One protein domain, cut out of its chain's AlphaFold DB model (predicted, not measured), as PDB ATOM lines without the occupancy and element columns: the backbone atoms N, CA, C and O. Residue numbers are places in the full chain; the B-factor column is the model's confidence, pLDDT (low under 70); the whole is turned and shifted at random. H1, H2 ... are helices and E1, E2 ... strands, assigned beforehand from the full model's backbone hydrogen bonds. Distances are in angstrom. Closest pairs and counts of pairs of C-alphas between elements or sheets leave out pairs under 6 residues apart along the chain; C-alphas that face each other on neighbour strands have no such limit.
ATOM      1  N   SER A   8      -7.836  34.263  12.772       96.19
ATOM      2  CA  SER A   8      -8.227  35.349  13.673       96.19
ATOM      3  C   SER A   8      -7.024  36.135  14.202       96.19
ATOM      4  O   SER A   8      -7.143  37.348  14.370       96.19
ATOM      5  N   ASP A   9      -5.868  35.492  14.407       95.06
ATOM      6  CA  ASP A   9      -4.636  36.191  14.805       95.06
ATOM      7  C   ASP A   9      -4.189  37.162  13.708       95.06
ATOM      8  O   ASP A   9      -3.927  38.332  13.980       95.06
ATOM      9  N   ILE A  10      -4.213  36.701  12.454       96.88
ATOM     10  CA  ILE A  10      -3.885  37.520  11.284       96.88
ATOM     11  C   ILE A  10      -4.847  38.703  11.150       96.88
ATOM     12  O   ILE A  10      -4.410  39.838  10.975       96.88
ATOM     13  N   LEU A  11      -6.156  38.445  11.217       97.50
ATOM     14  CA  LEU A  11      -7.176  39.489  11.088       97.50
ATOM     15  C   LEU A  11      -7.061  40.524  12.209       97.50
ATOM     16  O   LEU A  11      -7.165  41.716  11.951       97.50
ATOM     17  N   THR A  12      -6.791  40.086  13.439       96.81
ATOM     18  CA  THR A  12      -6.571  40.998  14.572       96.81
ATOM     19  C   THR A  12      -5.388  41.925  14.309       96.81
ATOM     20  O   THR A  12      -5.456  43.113  14.622       96.81
ATOM     21  N   ASP A  13      -4.316  41.401  13.720       96.19
ATOM     22  CA  ASP A  13      -3.131  42.182  13.377       96.19
ATOM     23  C   ASP A  13      -3.421  43.185  12.254       96.19
ATOM     24  O   ASP A  13      -3.132  44.368  12.404       96.19
ATOM     25  N   ILE A  14      -4.109  42.750  11.190       97.06
ATOM     26  CA  ILE A  14      -4.554  43.635  10.102       97.06
ATOM     27  C   ILE A  14      -5.422  44.773  10.647       97.06
ATOM     28  O   ILE A  14      -5.192  45.929  10.301       97.06
ATOM     29  N   ASN A  15      -6.373  44.476  11.537       96.94
ATOM     30  CA  ASN A  15      -7.262  45.482  12.124       96.94
ATOM     31  C   ASN A  15      -6.484  46.509  12.953       96.94
ATOM     32  O   ASN A  15      -6.752  47.708  12.880       96.94
ATOM     33  N   ARG A  16      -5.476  46.059  13.710       96.94
ATOM     34  CA  ARG A  16      -4.549  46.958  14.412       96.94
ATOM     35  C   ARG A  16      -3.749  47.808  13.428       96.94
ATOM     36  O   ARG A  16      -3.583  48.998  13.675       96.94
ATOM     37  N   GLY A  17      -3.304  47.229  12.314       96.81
ATOM     38  CA  GLY A  17      -2.650  47.945  11.222       96.81
ATOM     39  C   GLY A  17      -3.540  49.032  10.616       96.81
ATOM     40  O   GLY A  17      -3.082  50.162  10.447       96.81
ATOM     41  N   CYS A  18      -4.813  48.734  10.346       96.75
ATOM     42  CA  CYS A  18      -5.791  49.710   9.859       96.75
ATOM     43  C   CYS A  18      -5.974  50.864  10.851       96.75
ATOM     44  O   CYS A  18      -5.883  52.032  10.463       96.75
ATOM     45  N   LEU A  19      -6.156  50.541  12.137       96.81
ATOM     46  CA  LEU A  19      -6.324  51.525  13.205       96.81
ATOM     47  C   LEU A  19      -5.087  52.421  13.351       96.81
ATOM     48  O   LEU A  19      -5.207  53.644  13.347       96.81
ATOM     49  N   ALA A  20      -3.892  51.828  13.413       96.19
ATOM     50  CA  ALA A  20      -2.629  52.556  13.542       96.19
ATOM     51  C   ALA A  20      -2.382  53.513  12.368       96.19
ATOM     52  O   ALA A  20      -1.759  54.561  12.525       96.19
ATOM     53  N   ASN A  21      -2.900  53.166  11.190       94.75
ATOM     54  CA  ASN A  21      -2.780  53.976   9.994       94.75
ATOM     55  C   ASN A  21      -4.002  54.863   9.739       94.75
ATOM     56  O   ASN A  21      -4.048  55.466   8.673       94.75
ATOM     57  N   ASN A  22      -4.964  55.001  10.661       95.19
ATOM     58  CA  ASN A  22      -6.183  55.805  10.475       95.19
ATOM     59  C   ASN A  22      -6.877  55.500   9.134       95.19
ATOM     60  O   ASN A  22      -7.028  56.377   8.275       95.19
ATOM     61  N   MET A  23      -7.171  54.225   8.897       95.00
ATOM     62  CA  MET A  23      -7.828  53.748   7.683       95.00
ATOM     63  C   MET A  23      -9.309  53.477   7.934       95.00
ATOM     64  O   MET A  23      -9.670  52.963   8.984       95.00
ATOM     65  N   ILE A  24     -10.142  53.768   6.933       94.94
ATOM     66  CA  ILE A  24     -11.507  53.237   6.837       94.94
ATOM     67  C   ILE A  24     -11.413  51.940   6.041       94.94
ATOM     68  O   ILE A  24     -11.040  51.965   4.868       94.94
ATOM     69  N   GLU A  25     -11.696  50.808   6.669       94.19
ATOM     70  CA  GLU A  25     -11.263  49.498   6.188       94.19
ATOM     71  C   GLU A  25     -11.855  49.134   4.823       94.19
ATOM     72  O   GLU A  25     -11.143  48.628   3.953       94.19
ATOM     73  N   ASP A  26     -13.128  49.458   4.605       94.94
ATOM     74  CA  ASP A  26     -13.864  49.156   3.373       94.94
ATOM     75  C   ASP A  26     -13.447  50.030   2.167       94.94
ATOM     76  O   ASP A  26     -13.888  49.777   1.046       94.94
ATOM     77  N   CYS A  27     -12.585  51.038   2.353       94.81
ATOM     78  CA  CYS A  27     -12.145  51.942   1.282       94.81
ATOM     79  C   CYS A  27     -10.875  51.483   0.546       94.81
ATOM     80  O   CYS A  27     -10.414  52.180  -0.359       94.81
ATOM     81  N   PHE A  28     -10.288  50.347   0.931       96.69
ATOM     82  CA  PHE A  28      -9.003  49.890   0.402       96.69
ATOM     83  C   PHE A  28      -9.089  48.498  -0.224       96.69
ATOM     84  O   PHE A  28      -9.881  47.644   0.177       96.69
ATOM     85  N   THR A  29      -8.207  48.259  -1.193       97.75
ATOM     86  CA  THR A  29      -7.885  46.916  -1.679       97.75
ATOM     87  C   THR A  29      -6.691  46.382  -0.901       97.75
ATOM     88  O   THR A  29      -5.663  47.052  -0.788       97.75
ATOM     89  N   TYR A  30      -6.832  45.166  -0.387       98.25
ATOM     90  CA  TYR A  30      -5.831  44.490   0.425       98.25
ATOM     91  C   TYR A  30      -5.117  43.458  -0.427       98.25
ATOM     92  O   TYR A  30      -5.758  42.588  -1.014       98.25
ATOM     93  N   ARG A  31      -3.789  43.527  -0.460       98.50
ATOM     94  CA  ARG A  31      -2.943  42.532  -1.109       98.50
ATOM     95  C   ARG A  31      -2.342  41.607  -0.069       98.50
ATOM     96  O   ARG A  31      -1.472  42.028   0.695       98.50
ATOM     97  N   ILE A  32      -2.768  40.350  -0.075       98.31
ATOM     98  CA  ILE A  32      -2.192  39.286   0.748       98.31
ATOM     99  C   ILE A  32      -1.016  38.688  -0.019       98.31
ATOM    100  O   ILE A  32      -1.195  38.152  -1.113       98.31
ATOM    101  N   ILE A  33       0.180  38.753   0.558       98.12
ATOM    102  CA  ILE A  33       1.401  38.152   0.022       98.12
ATOM    103  C   ILE A  33       1.703  36.899   0.835       98.12
ATOM    104  O   ILE A  33       1.806  36.949   2.063       98.12
ATOM    105  N   TYR A  34       1.874  35.769   0.155       98.12
ATOM    106  CA  TYR A  34       2.137  34.499   0.820       98.12
ATOM    107  C   TYR A  34       3.129  33.630   0.055       98.12
ATOM    108  O   TYR A  34       3.342  33.785  -1.149       98.12
ATOM    109  N   PHE A  35       3.733  32.695   0.778       97.25
ATOM    110  CA  PHE A  35       4.652  31.703   0.247       97.25
ATOM    111  C   PHE A  35       4.101  30.306   0.487       97.25
ATOM    112  O   PHE A  35       3.529  30.035   1.541       97.25
ATOM    113  N   VAL A  36       4.296  29.424  -0.487       96.75
ATOM    114  CA  VAL A  36       4.102  27.981  -0.330       96.75
ATOM    115  C   VAL A  36       5.476  27.342  -0.448       96.75
ATOM    116  O   VAL A  36       6.101  27.443  -1.506       96.75
ATOM    117  N   ASN A  37       5.947  26.730   0.635       94.56
ATOM    118  CA  ASN A  37       7.265  26.108   0.702       94.56
ATOM    119  C   ASN A  37       7.111  24.593   0.798       94.56
ATOM    120  O   ASN A  37       6.501  24.092   1.741       94.56
ATOM    121  N   ASP A  38       7.680  23.883  -0.167       91.50
ATOM    122  CA  ASP A  38       7.691  22.425  -0.236       91.50
ATOM    123  C   ASP A  38       9.145  21.948  -0.353       91.50
ATOM    124  O   ASP A  38       9.807  22.141  -1.378       91.50
ATOM    125  N   GLY A  39       9.686  21.419   0.749       84.81
ATOM    126  CA  GLY A  39      11.116  21.137   0.883       84.81
ATOM    127  C   GLY A  39      11.981  22.382   0.635       84.81
ATOM    128  O   GLY A  39      11.806  23.409   1.285       84.81
ATOM    129  N   ASN A  40      12.897  22.296  -0.335       85.88
ATOM    130  CA  ASN A  40      13.788  23.400  -0.725       85.88
ATOM    131  C   ASN A  40      13.167  24.371  -1.748       85.88
ATOM    132  O   ASN A  40      13.830  25.312  -2.182       85.88
ATOM    133  N   ASN A  41      11.910  24.157  -2.151       89.12
ATOM    134  CA  ASN A  41      11.243  24.958  -3.172       89.12
ATOM    135  C   ASN A  41      10.205  25.889  -2.537       89.12
ATOM    136  O   ASN A  41       9.111  25.460  -2.173       89.12
ATOM    137  N   GLY A  42      10.525  27.181  -2.455       93.38
ATOM    138  CA  GLY A  42       9.587  28.232  -2.055       93.38
ATOM    139  C   GLY A  42       9.020  28.972  -3.264       93.38
ATOM    140  O   GLY A  42       9.770  29.421  -4.131       93.38
ATOM    141  N   ARG A  43       7.695  29.131  -3.334       96.38
ATOM    142  CA  ARG A  43       7.026  29.937  -4.370       96.38
ATOM    143  C   ARG A  43       6.244  31.079  -3.736       96.38
ATOM    144  O   ARG A  43       5.453  30.848  -2.824       96.38
ATOM    145  N   LYS A  44       6.454  32.296  -4.245       97.31
ATOM    146  CA  LYS A  44       5.745  33.511  -3.826       97.31
ATOM    147  C   LYS A  44       4.465  33.691  -4.636       97.31
ATOM    148  O   LYS A  44       4.481  33.556  -5.857       97.31
ATOM    149  N   PHE A  45       3.393  34.073  -3.960       97.75
ATOM    150  CA  PHE A  45       2.098  34.382  -4.549       97.75
ATOM    151  C   PHE A  45       1.525  35.660  -3.936       97.75
ATOM    152  O   PHE A  45       1.948  36.105  -2.864       97.75
ATOM    153  N   TYR A  46       0.545  36.243  -4.620       97.62
ATOM    154  CA  TYR A  46      -0.257  37.331  -4.083       97.62
ATOM    155  C   TYR A  46      -1.707  37.204  -4.541       97.62
ATOM    156  O   TYR A  46      -1.980  36.648  -5.606       97.62
ATOM    157  N   ILE A  47      -2.626  37.729  -3.734       98.06
ATOM    158  CA  ILE A  47      -4.028  37.921  -4.111       98.06
ATOM    159  C   ILE A  47      -4.475  39.292  -3.623       98.06
ATOM    160  O   ILE A  47      -4.064  39.722  -2.544       98.06
ATOM    161  N   ASP A  48      -5.360  39.921  -4.388       98.12
ATOM    162  CA  ASP A  48      -6.022  41.160  -3.997       98.12
ATOM    163  C   ASP A  48      -7.468  40.855  -3.581       98.12
ATOM    164  O   ASP A  48      -8.167  40.099  -4.260       98.12
ATOM    165  N   CYS A  49      -7.928  41.412  -2.460       97.94
ATOM    166  CA  CYS A  49      -9.307  41.268  -1.998       97.94
ATOM    167  C   CYS A  49      -9.809  42.505  -1.238       97.94
ATOM    168  O   CYS A  49      -9.041  43.399  -0.875       97.94
ATOM    169  N   SER A  50     -11.123  42.563  -1.006       97.81
ATOM    170  CA  SER A  50     -11.735  43.567  -0.131       97.81
ATOM    171  C   SER A  50     -11.494  43.229   1.345       97.81
ATOM    172  O   SER A  50     -11.152  42.089   1.676       97.81
ATOM    173  N   TYR A  51     -11.720  44.193   2.244       96.88
ATOM    174  CA  TYR A  51     -11.656  43.949   3.689       96.88
ATOM    175  C   TYR A  51     -12.622  42.840   4.133       96.88
ATOM    176  O   TYR A  51     -12.241  41.921   4.857       96.88
ATOM    177  N   ARG A  52     -13.862  42.867   3.625       96.75
ATOM    178  CA  ARG A  52     -14.911  41.879   3.939       96.75
ATOM    179  C   ARG A  52     -14.543  40.467   3.488       96.75
ATOM    180  O   ARG A  52     -14.929  39.494   4.133       96.75
ATOM    181  N   ASP A  53     -13.759  40.358   2.420       98.06
ATOM    182  CA  ASP A  53     -13.307  39.079   1.876       98.06
ATOM    183  C   ASP A  53     -12.010  38.566   2.510       98.06
ATOM    184  O   ASP A  53     -11.662  37.411   2.276       98.06
ATOM    185  N   LEU A  54     -11.302  39.353   3.337       97.25
ATOM    186  CA  LEU A  54     -10.009  38.961   3.925       97.25
ATOM    187  C   LEU A  54     -10.065  37.590   4.594       97.25
ATOM    188  O   LEU A  54      -9.208  36.743   4.348       97.25
ATOM    189  N   ARG A  55     -11.093  37.352   5.416       97.94
ATOM    190  CA  ARG A  55     -11.263  36.075   6.114       97.94
ATOM    191  C   ARG A  55     -11.370  34.918   5.125       97.94
ATOM    192  O   ARG A  55     -10.598  33.969   5.212       97.94
ATOM    193  N   LYS A  56     -12.290  35.032   4.168       97.94
ATOM    194  CA  LYS A  56     -12.540  34.017   3.139       97.94
ATOM    195  C   LYS A  56     -11.299  33.780   2.279       97.94
ATOM    196  O   LYS A  56     -10.970  32.640   1.968       97.94
ATOM    197  N   SER A  57     -10.590  34.842   1.914       98.12
ATOM    198  CA  SER A  57      -9.345  34.787   1.149       98.12
ATOM    199  C   SER A  57      -8.245  34.042   1.903       98.12
ATOM    200  O   SER A  57      -7.639  33.131   1.343       98.12
ATOM    201  N   LEU A  58      -8.026  34.365   3.180       97.88
ATOM    202  CA  LEU A  58      -7.065  33.664   4.039       97.88
ATOM    203  C   LEU A  58      -7.445  32.189   4.221       97.88
ATOM    204  O   LEU A  58      -6.589  31.315   4.090       97.88
ATOM    205  N   GLU A  59      -8.728  31.901   4.459       97.25
ATOM    206  CA  GLU A  59      -9.257  30.535   4.563       97.25
ATOM    207  C   GLU A  59      -8.997  29.744   3.278       97.25
ATOM    208  O   GLU A  59      -8.491  28.625   3.340       97.25
ATOM    209  N   ASN A  60      -9.267  30.334   2.115       97.38
ATOM    210  CA  ASN A  60      -9.046  29.700   0.818       97.38
ATOM    211  C   ASN A  60      -7.563  29.457   0.523       97.38
ATOM    212  O   ASN A  60      -7.223  28.406  -0.021       97.38
ATOM    213  N   ILE A  61      -6.675  30.390   0.882       96.62
ATOM    214  CA  ILE A  61      -5.225  30.214   0.725       96.62
ATOM    215  C   ILE A  61      -4.760  29.027   1.568       96.62
ATOM    216  O   ILE A  61      -4.145  28.102   1.038       96.62
ATOM    217  N   ILE A  62      -5.081  29.032   2.864       94.56
ATOM    218  CA  ILE A  62      -4.613  28.004   3.795       94.56
ATOM    219  C   ILE A  62      -5.239  26.656   3.428       94.56
ATOM    220  O   ILE A  62      -4.525  25.697   3.159       94.56
ATOM    221  N   ARG A  63      -6.567  26.575   3.328       93.88
ATOM    222  CA  ARG A  63      -7.273  25.320   3.040       93.88
ATOM    223  C   ARG A  63      -6.980  24.777   1.643       93.88
ATOM    224  O   ARG A  63      -6.938  23.568   1.461       93.88
ATOM    225  N   GLY A  64      -6.810  25.656   0.660       93.75
ATOM    226  CA  GLY A  64      -6.623  25.271  -0.737       93.75
ATOM    227  C   GLY A  64      -5.189  24.899  -1.106       93.75
ATOM    228  O   GLY A  64      -4.985  24.284  -2.151       93.75
ATOM    229  N   LYS A  65      -4.189  25.287  -0.301       92.44
ATOM    230  CA  LYS A  65      -2.769  25.041  -0.608       92.44
ATOM    231  C   LYS A  65      -2.035  24.203   0.437       92.44
ATOM    232  O   LYS A  65      -0.954  23.717   0.114       92.44
ATOM    233  N   LEU A  66      -2.552  24.051   1.659       92.94
ATOM    234  CA  LEU A  66      -1.834  23.352   2.727       92.94
ATOM    235  C   LEU A  66      -1.889  21.841   2.484       92.94
ATOM    236  O   LEU A  66      -2.958  21.279   2.255       92.94
ATOM    237  N   THR A  67      -0.735  21.187   2.548       92.31
ATOM    238  CA  THR A  67      -0.579  19.737   2.399       92.31
ATOM    239  C   THR A  67       0.165  19.160   3.603       92.31
ATOM    240  O   THR A  67       0.532  19.872   4.537       92.31
ATOM    241  N   LEU A  68       0.380  17.842   3.602       90.06
ATOM    242  CA  LEU A  68       1.119  17.147   4.662       90.06
ATOM    243  C   LEU A  68       2.621  17.472   4.678       90.06
ATOM    244  O   LEU A  68       3.262  17.272   5.705       90.06
ATOM    245  N   THR A  69       3.181  17.926   3.554       89.69
ATOM    246  CA  THR A  69       4.635  18.070   3.359       89.69
ATOM    247  C   THR A  69       5.094  19.514   3.229       89.69
ATOM    248  O   THR A  69       6.295  19.773   3.261       89.69
ATOM    249  N   ASN A  70       4.160  20.454   3.089       92.44
ATOM    250  CA  ASN A  70       4.483  21.852   2.873       92.44
ATOM    251  C   ASN A  70       4.234  22.709   4.120       92.44
ATOM    252  O   ASN A  70       3.635  22.291   5.114       92.44
ATOM    253  N   ASN A  71       4.704  23.947   4.044       93.38
ATOM    254  CA  ASN A  71       4.245  25.016   4.912       93.38
ATOM    255  C   ASN A  71       3.782  26.209   4.075       93.38
ATOM    256  O   ASN A  71       4.257  26.446   2.959       93.38
ATOM    257  N   ILE A  72       2.830  26.954   4.625       95.69
ATOM    258  CA  ILE A  72       2.357  28.208   4.048       95.69
ATOM    259  C   ILE A  72       2.749  29.333   4.979       95.69
ATOM    260  O   ILE A  72       2.431  29.293   6.165       95.69
ATOM    261  N   VAL A  73       3.378  30.367   4.437       96.12
ATOM    262  CA  VAL A  73       3.708  31.576   5.188       96.12
ATOM    263  C   VAL A  73       2.891  32.727   4.629       96.12
ATOM    264  O   VAL A  73       3.140  33.170   3.510       96.12
ATOM    265  N   ILE A  74       1.928  33.225   5.403       97.62
ATOM    266  CA  ILE A  74       1.310  34.528   5.143       97.62
ATOM    267  C   ILE A  74       2.338  35.566   5.578       97.62
ATOM    268  O   ILE A  74       2.591  35.732   6.770       97.62
ATOM    269  N   ALA A  75       3.010  36.171   4.607       96.88
ATOM    270  CA  ALA A  75       4.139  37.041   4.880       96.88
ATOM    271  C   ALA A  75       3.670  38.435   5.276       96.88
ATOM    272  O   ALA A  75       4.119  38.956   6.291       96.88
ATOM    273  N   GLU A  76       2.792  39.015   4.459       96.75
ATOM    274  CA  GLU A  76       2.351  40.396   4.606       96.75
ATOM    275  C   GLU A  76       0.928  40.567   4.067       96.75
ATOM    276  O   GLU A  76       0.500  39.879   3.137       96.75
ATOM    277  N   THR A  77       0.205  41.544   4.610       97.81
ATOM    278  CA  THR A  77      -0.995  42.105   3.983       97.81
ATOM    279  C   THR A  77      -0.795  43.598   3.859       97.81
ATOM    280  O   THR A  77      -0.521  44.277   4.849       97.81
ATOM    281  N   THR A  78      -0.892  44.094   2.632       97.81
ATOM    282  CA  THR A  78      -0.529  45.467   2.291       97.81
ATOM    283  C   THR A  78      -1.689  46.207   1.652       97.81
ATOM    284  O   THR A  78      -2.570  45.603   1.040       97.81
ATOM    285  N   VAL A  79      -1.675  47.528   1.787       97.81
ATOM    286  CA  VAL A  79      -2.600  48.446   1.116       97.81
ATOM    287  C   VAL A  79      -1.823  49.598   0.497       97.81
ATOM    288  O   VAL A  79      -0.738  49.951   0.965       97.81
ATOM    289  N   ILE A  80      -2.387  50.227  -0.532       97.00
ATOM    290  CA  ILE A  80      -1.857  51.484  -1.065       97.00
ATOM    291  C   ILE A  80      -2.626  52.634  -0.418       97.00
ATOM    292  O   ILE A  80      -3.816  52.811  -0.670       97.00
ATOM    293  N   LYS A  81      -1.941  53.437   0.398       93.75
ATOM    294  CA  LYS A  81      -2.488  54.644   1.024       93.75
ATOM    295  C   LYS A  81      -1.624  55.841   0.652       93.75
ATOM    296  O   LYS A  81      -0.412  55.813   0.844       93.75
ATOM    297  N   ASN A  82      -2.236  56.901   0.118       93.38
ATOM    298  CA  ASN A  82      -1.534  58.121  -0.308       93.38
ATOM    299  C   ASN A  82      -0.342  57.830  -1.250       93.38
ATOM    300  O   ASN A  82       0.738  58.395  -1.093       93.38
ATOM    301  N   GLY A  83      -0.515  56.882  -2.179       93.56
ATOM    302  CA  GLY A  83       0.535  56.452  -3.111       93.56
ATOM    303  C   GLY A  83       1.659  55.609  -2.492       93.56
ATOM    304  O   GLY A  83       2.610  55.274  -3.192       93.56
ATOM    305  N   LYS A  84       1.571  55.245  -1.206       95.25
ATOM    306  CA  LYS A  84       2.574  54.435  -0.501       95.25
ATOM    307  C   LYS A  84       2.021  53.066  -0.119       95.25
ATOM    308  O   LYS A  84       0.895  52.952   0.363       95.25
ATOM    309  N   CYS A  85       2.839  52.034  -0.303       94.94
ATOM    310  CA  CYS A  85       2.546  50.692   0.186       94.94
ATOM    311  C   CYS A  85       2.708  50.658   1.713       94.94
ATOM    312  O   CYS A  85       3.772  50.996   2.228       94.94
ATOM    313  N   THR A  86       1.653  50.275   2.426       95.56
ATOM    314  CA  THR A  86       1.620  50.178   3.890       95.56
ATOM    315  C   THR A  86       1.348  48.730   4.277       95.56
ATOM    316  O   THR A  86       0.336  48.171   3.858       95.56
ATOM    317  N   CYS A  87       2.239  48.120   5.064       96.06
ATOM    318  CA  CYS A  87       2.020  46.789   5.629       96.06
ATOM    319  C   CYS A  87       1.175  46.891   6.902       96.06
ATOM    320  O   CYS A  87       1.421  47.748   7.750       96.06
ATOM    321  N   LEU A  88       0.172  46.025   7.017       96.25
ATOM    322  CA  LEU A  88      -0.781  46.017   8.127       96.25
ATOM    323  C   LEU A  88      -0.492  44.922   9.155       96.25
ATOM    324  O   LEU A  88      -1.063  44.943  10.237       96.25
ATOM    325  N   GLN A  89       0.367  43.963   8.819       92.56
ATOM    326  CA  GLN A  89       0.738  42.858   9.698       92.56
ATOM    327  C   GLN A  89       2.066  43.168  10.391       92.56
ATOM    328  O   GLN A  89       2.992  43.689   9.776       92.56
ATOM    329  N   SER A  90       2.174  42.823  11.672       91.69
ATOM    330  CA  SER A  90       3.378  43.028  12.488       91.69
ATOM    331  C   SER A  90       4.428  41.930  12.308       91.69
ATOM    332  O   SER A  90       5.579  42.093  12.714       91.69
ATOM    333  N   ARG A  91       4.027  40.784  11.751       94.75
ATOM    334  CA  ARG A  91       4.853  39.586  11.585       94.75
ATOM    335  C   ARG A  91       4.320  38.706  10.462       94.75
ATOM    336  O   ARG A  91       3.161  38.829  10.073       94.75
ATOM    337  N   SER A  92       5.142  37.752  10.039       95.12
ATOM    338  CA  SER A  92       4.697  36.644   9.203       95.12
ATOM    339  C   SER A  92       4.036  35.538  10.035       95.12
ATOM    340  O   SER A  92       4.401  35.286  11.189       95.12
ATOM    341  N   TYR A  93       3.067  34.853   9.431       95.38
ATOM    342  CA  TYR A  93       2.310  33.765  10.042       95.38
ATOM    343  C   TYR A  93       2.536  32.474   9.259       95.38
ATOM    344  O   TYR A  93       2.127  32.358   8.103       95.38
ATOM    345  N   SER A  94       3.194  31.505   9.895       93.38
ATOM    346  CA  SER A  94       3.482  30.195   9.307       93.38
ATOM    347  C   SER A  94       2.435  29.163   9.712       93.38
ATOM    348  O   SER A  94       2.111  29.027  10.892       93.38
ATOM    349  N   PHE A  95       1.969  28.389   8.738       92.75
ATOM    350  CA  PHE A  95       1.006  27.307   8.885       92.75
ATOM    351  C   PHE A  95       1.634  26.002   8.398       92.75
ATOM    352  O   PHE A  95       2.073  25.906   7.252       92.75
ATOM    353  N   SER A  96       1.656  24.994   9.267       91.31
ATOM    354  CA  SER A  96       2.001  23.612   8.933       91.31
ATOM    355  C   SER A  96       1.121  22.652   9.737       91.31
ATOM    356  O   SER A  96       0.621  22.998  10.810       91.31
ATOM    357  N   LEU A  97       0.930  21.433   9.227       89.50
ATOM    358  CA  LEU A  97       0.203  20.377   9.945       89.50
ATOM    359  C   LEU A  97       1.063  19.664  10.999       89.50
ATOM    360  O   LEU A  97       0.548  18.853  11.765       89.50
ATOM    361  N   GLU A  98       2.356  19.980  11.078       87.19
ATOM    362  CA  GLU A  98       3.300  19.352  12.007       87.19
ATOM    363  C   GLU A  98       2.843  19.492  13.467       87.19
ATOM    364  O   GLU A  98       2.723  18.499  14.182       87.19
TER     365      GLU A  98
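Overview. This is residues 8 to 98 of the 120 residues of an uncharacterized protein of Coprococcus sp. AF38-1 (UniProt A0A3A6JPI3). A strongly twisted antiparallel sheet of five strands has two helices over one face, H1 and H2, both running along the strands, and no named helix on its other face. The long strand E3 runs through the sheet's middle, with E1 and then E2 on one side of it and the short strands E4 and E5 beside different parts of its other side. The printed part has 91 residues, with two named helices and five named strands in the order H1, E1, E2, H2, E3, E4, E5; the class is mixed, helices and strands. The whole is compact, with a radius of gyration of the C-alphas of 13.3 A, yet elongated in outline, spanning 40 by 22 by 19 A.

Along the chain. The longest strand, E3, covers residues 70 to 81 and measures 33.6 A from C-alpha 70 at (4.483, 21.852, 2.873) to C-alpha 81 at (-2.488, 54.644, 1.024). E1 is residues 30 to 38, 25.9 A, and E2 is residues 41 to 49, 26.3 A. E4 is residues 84 to 87 and E5 residues 93 to 95. H1, residues 8 to 20, begins with C-alpha 8 at (-8.227, 35.349, 13.673) and is 18.1 A long. H2, residues 54 to 65, is 16.3 A long.

Arrangement. The sheet is branched, and E3 has three neighbours in staggered pairing. E1 lies on one side of E3, antiparallel at 161 degrees, with N 31 and O 78 2.8 A apart, within hydrogen-bond range. On the other side of E3 are E4, antiparallel at 141 degrees, with N 79 and O 86 at 3.0 A, and E5, antiparallel at 150 degrees, with N 72 and O 95 at 2.9 A, both pairs within hydrogen-bond range. E4 and E5 are apart. E1 and E2 form a hairpin, antiparallel at 159 degrees, with N 34 and O 45 within hydrogen-bond range at 3.0 A. E3 and E4 form another hairpin. H2 is on the sheet at a height of 8.6 A, over E1 and E3; its closest C-alphas to E3 are those of Ile 62 and Ile 72, 7.0 A. H1 is on the same face at a height of 9.8 A, over E3 and E4; the closest C-alphas of H1 and E3 are those of Ile 14 and Thr 77, 7.2 A. On the local plane, H1 stands at 19 degrees and H2 at 24 degrees to E3. H1 and H2 are close but not clearly touching, nearest at the C-alphas of Leu 11 and Arg 55, 7.3 A. They run opposite ways at a steep tilt of 39 degrees. In H1 and H2 every O i to N i+4 pair is within hydrogen-bond range.

Size, cuts and confidence. The two C-alphas farthest apart are those of Leu 68 and Asn 82, 41.4 A. The printed part has no cut and no long link. The mean pLDDT of the printed part is 95.3, and no printed residue is under 70.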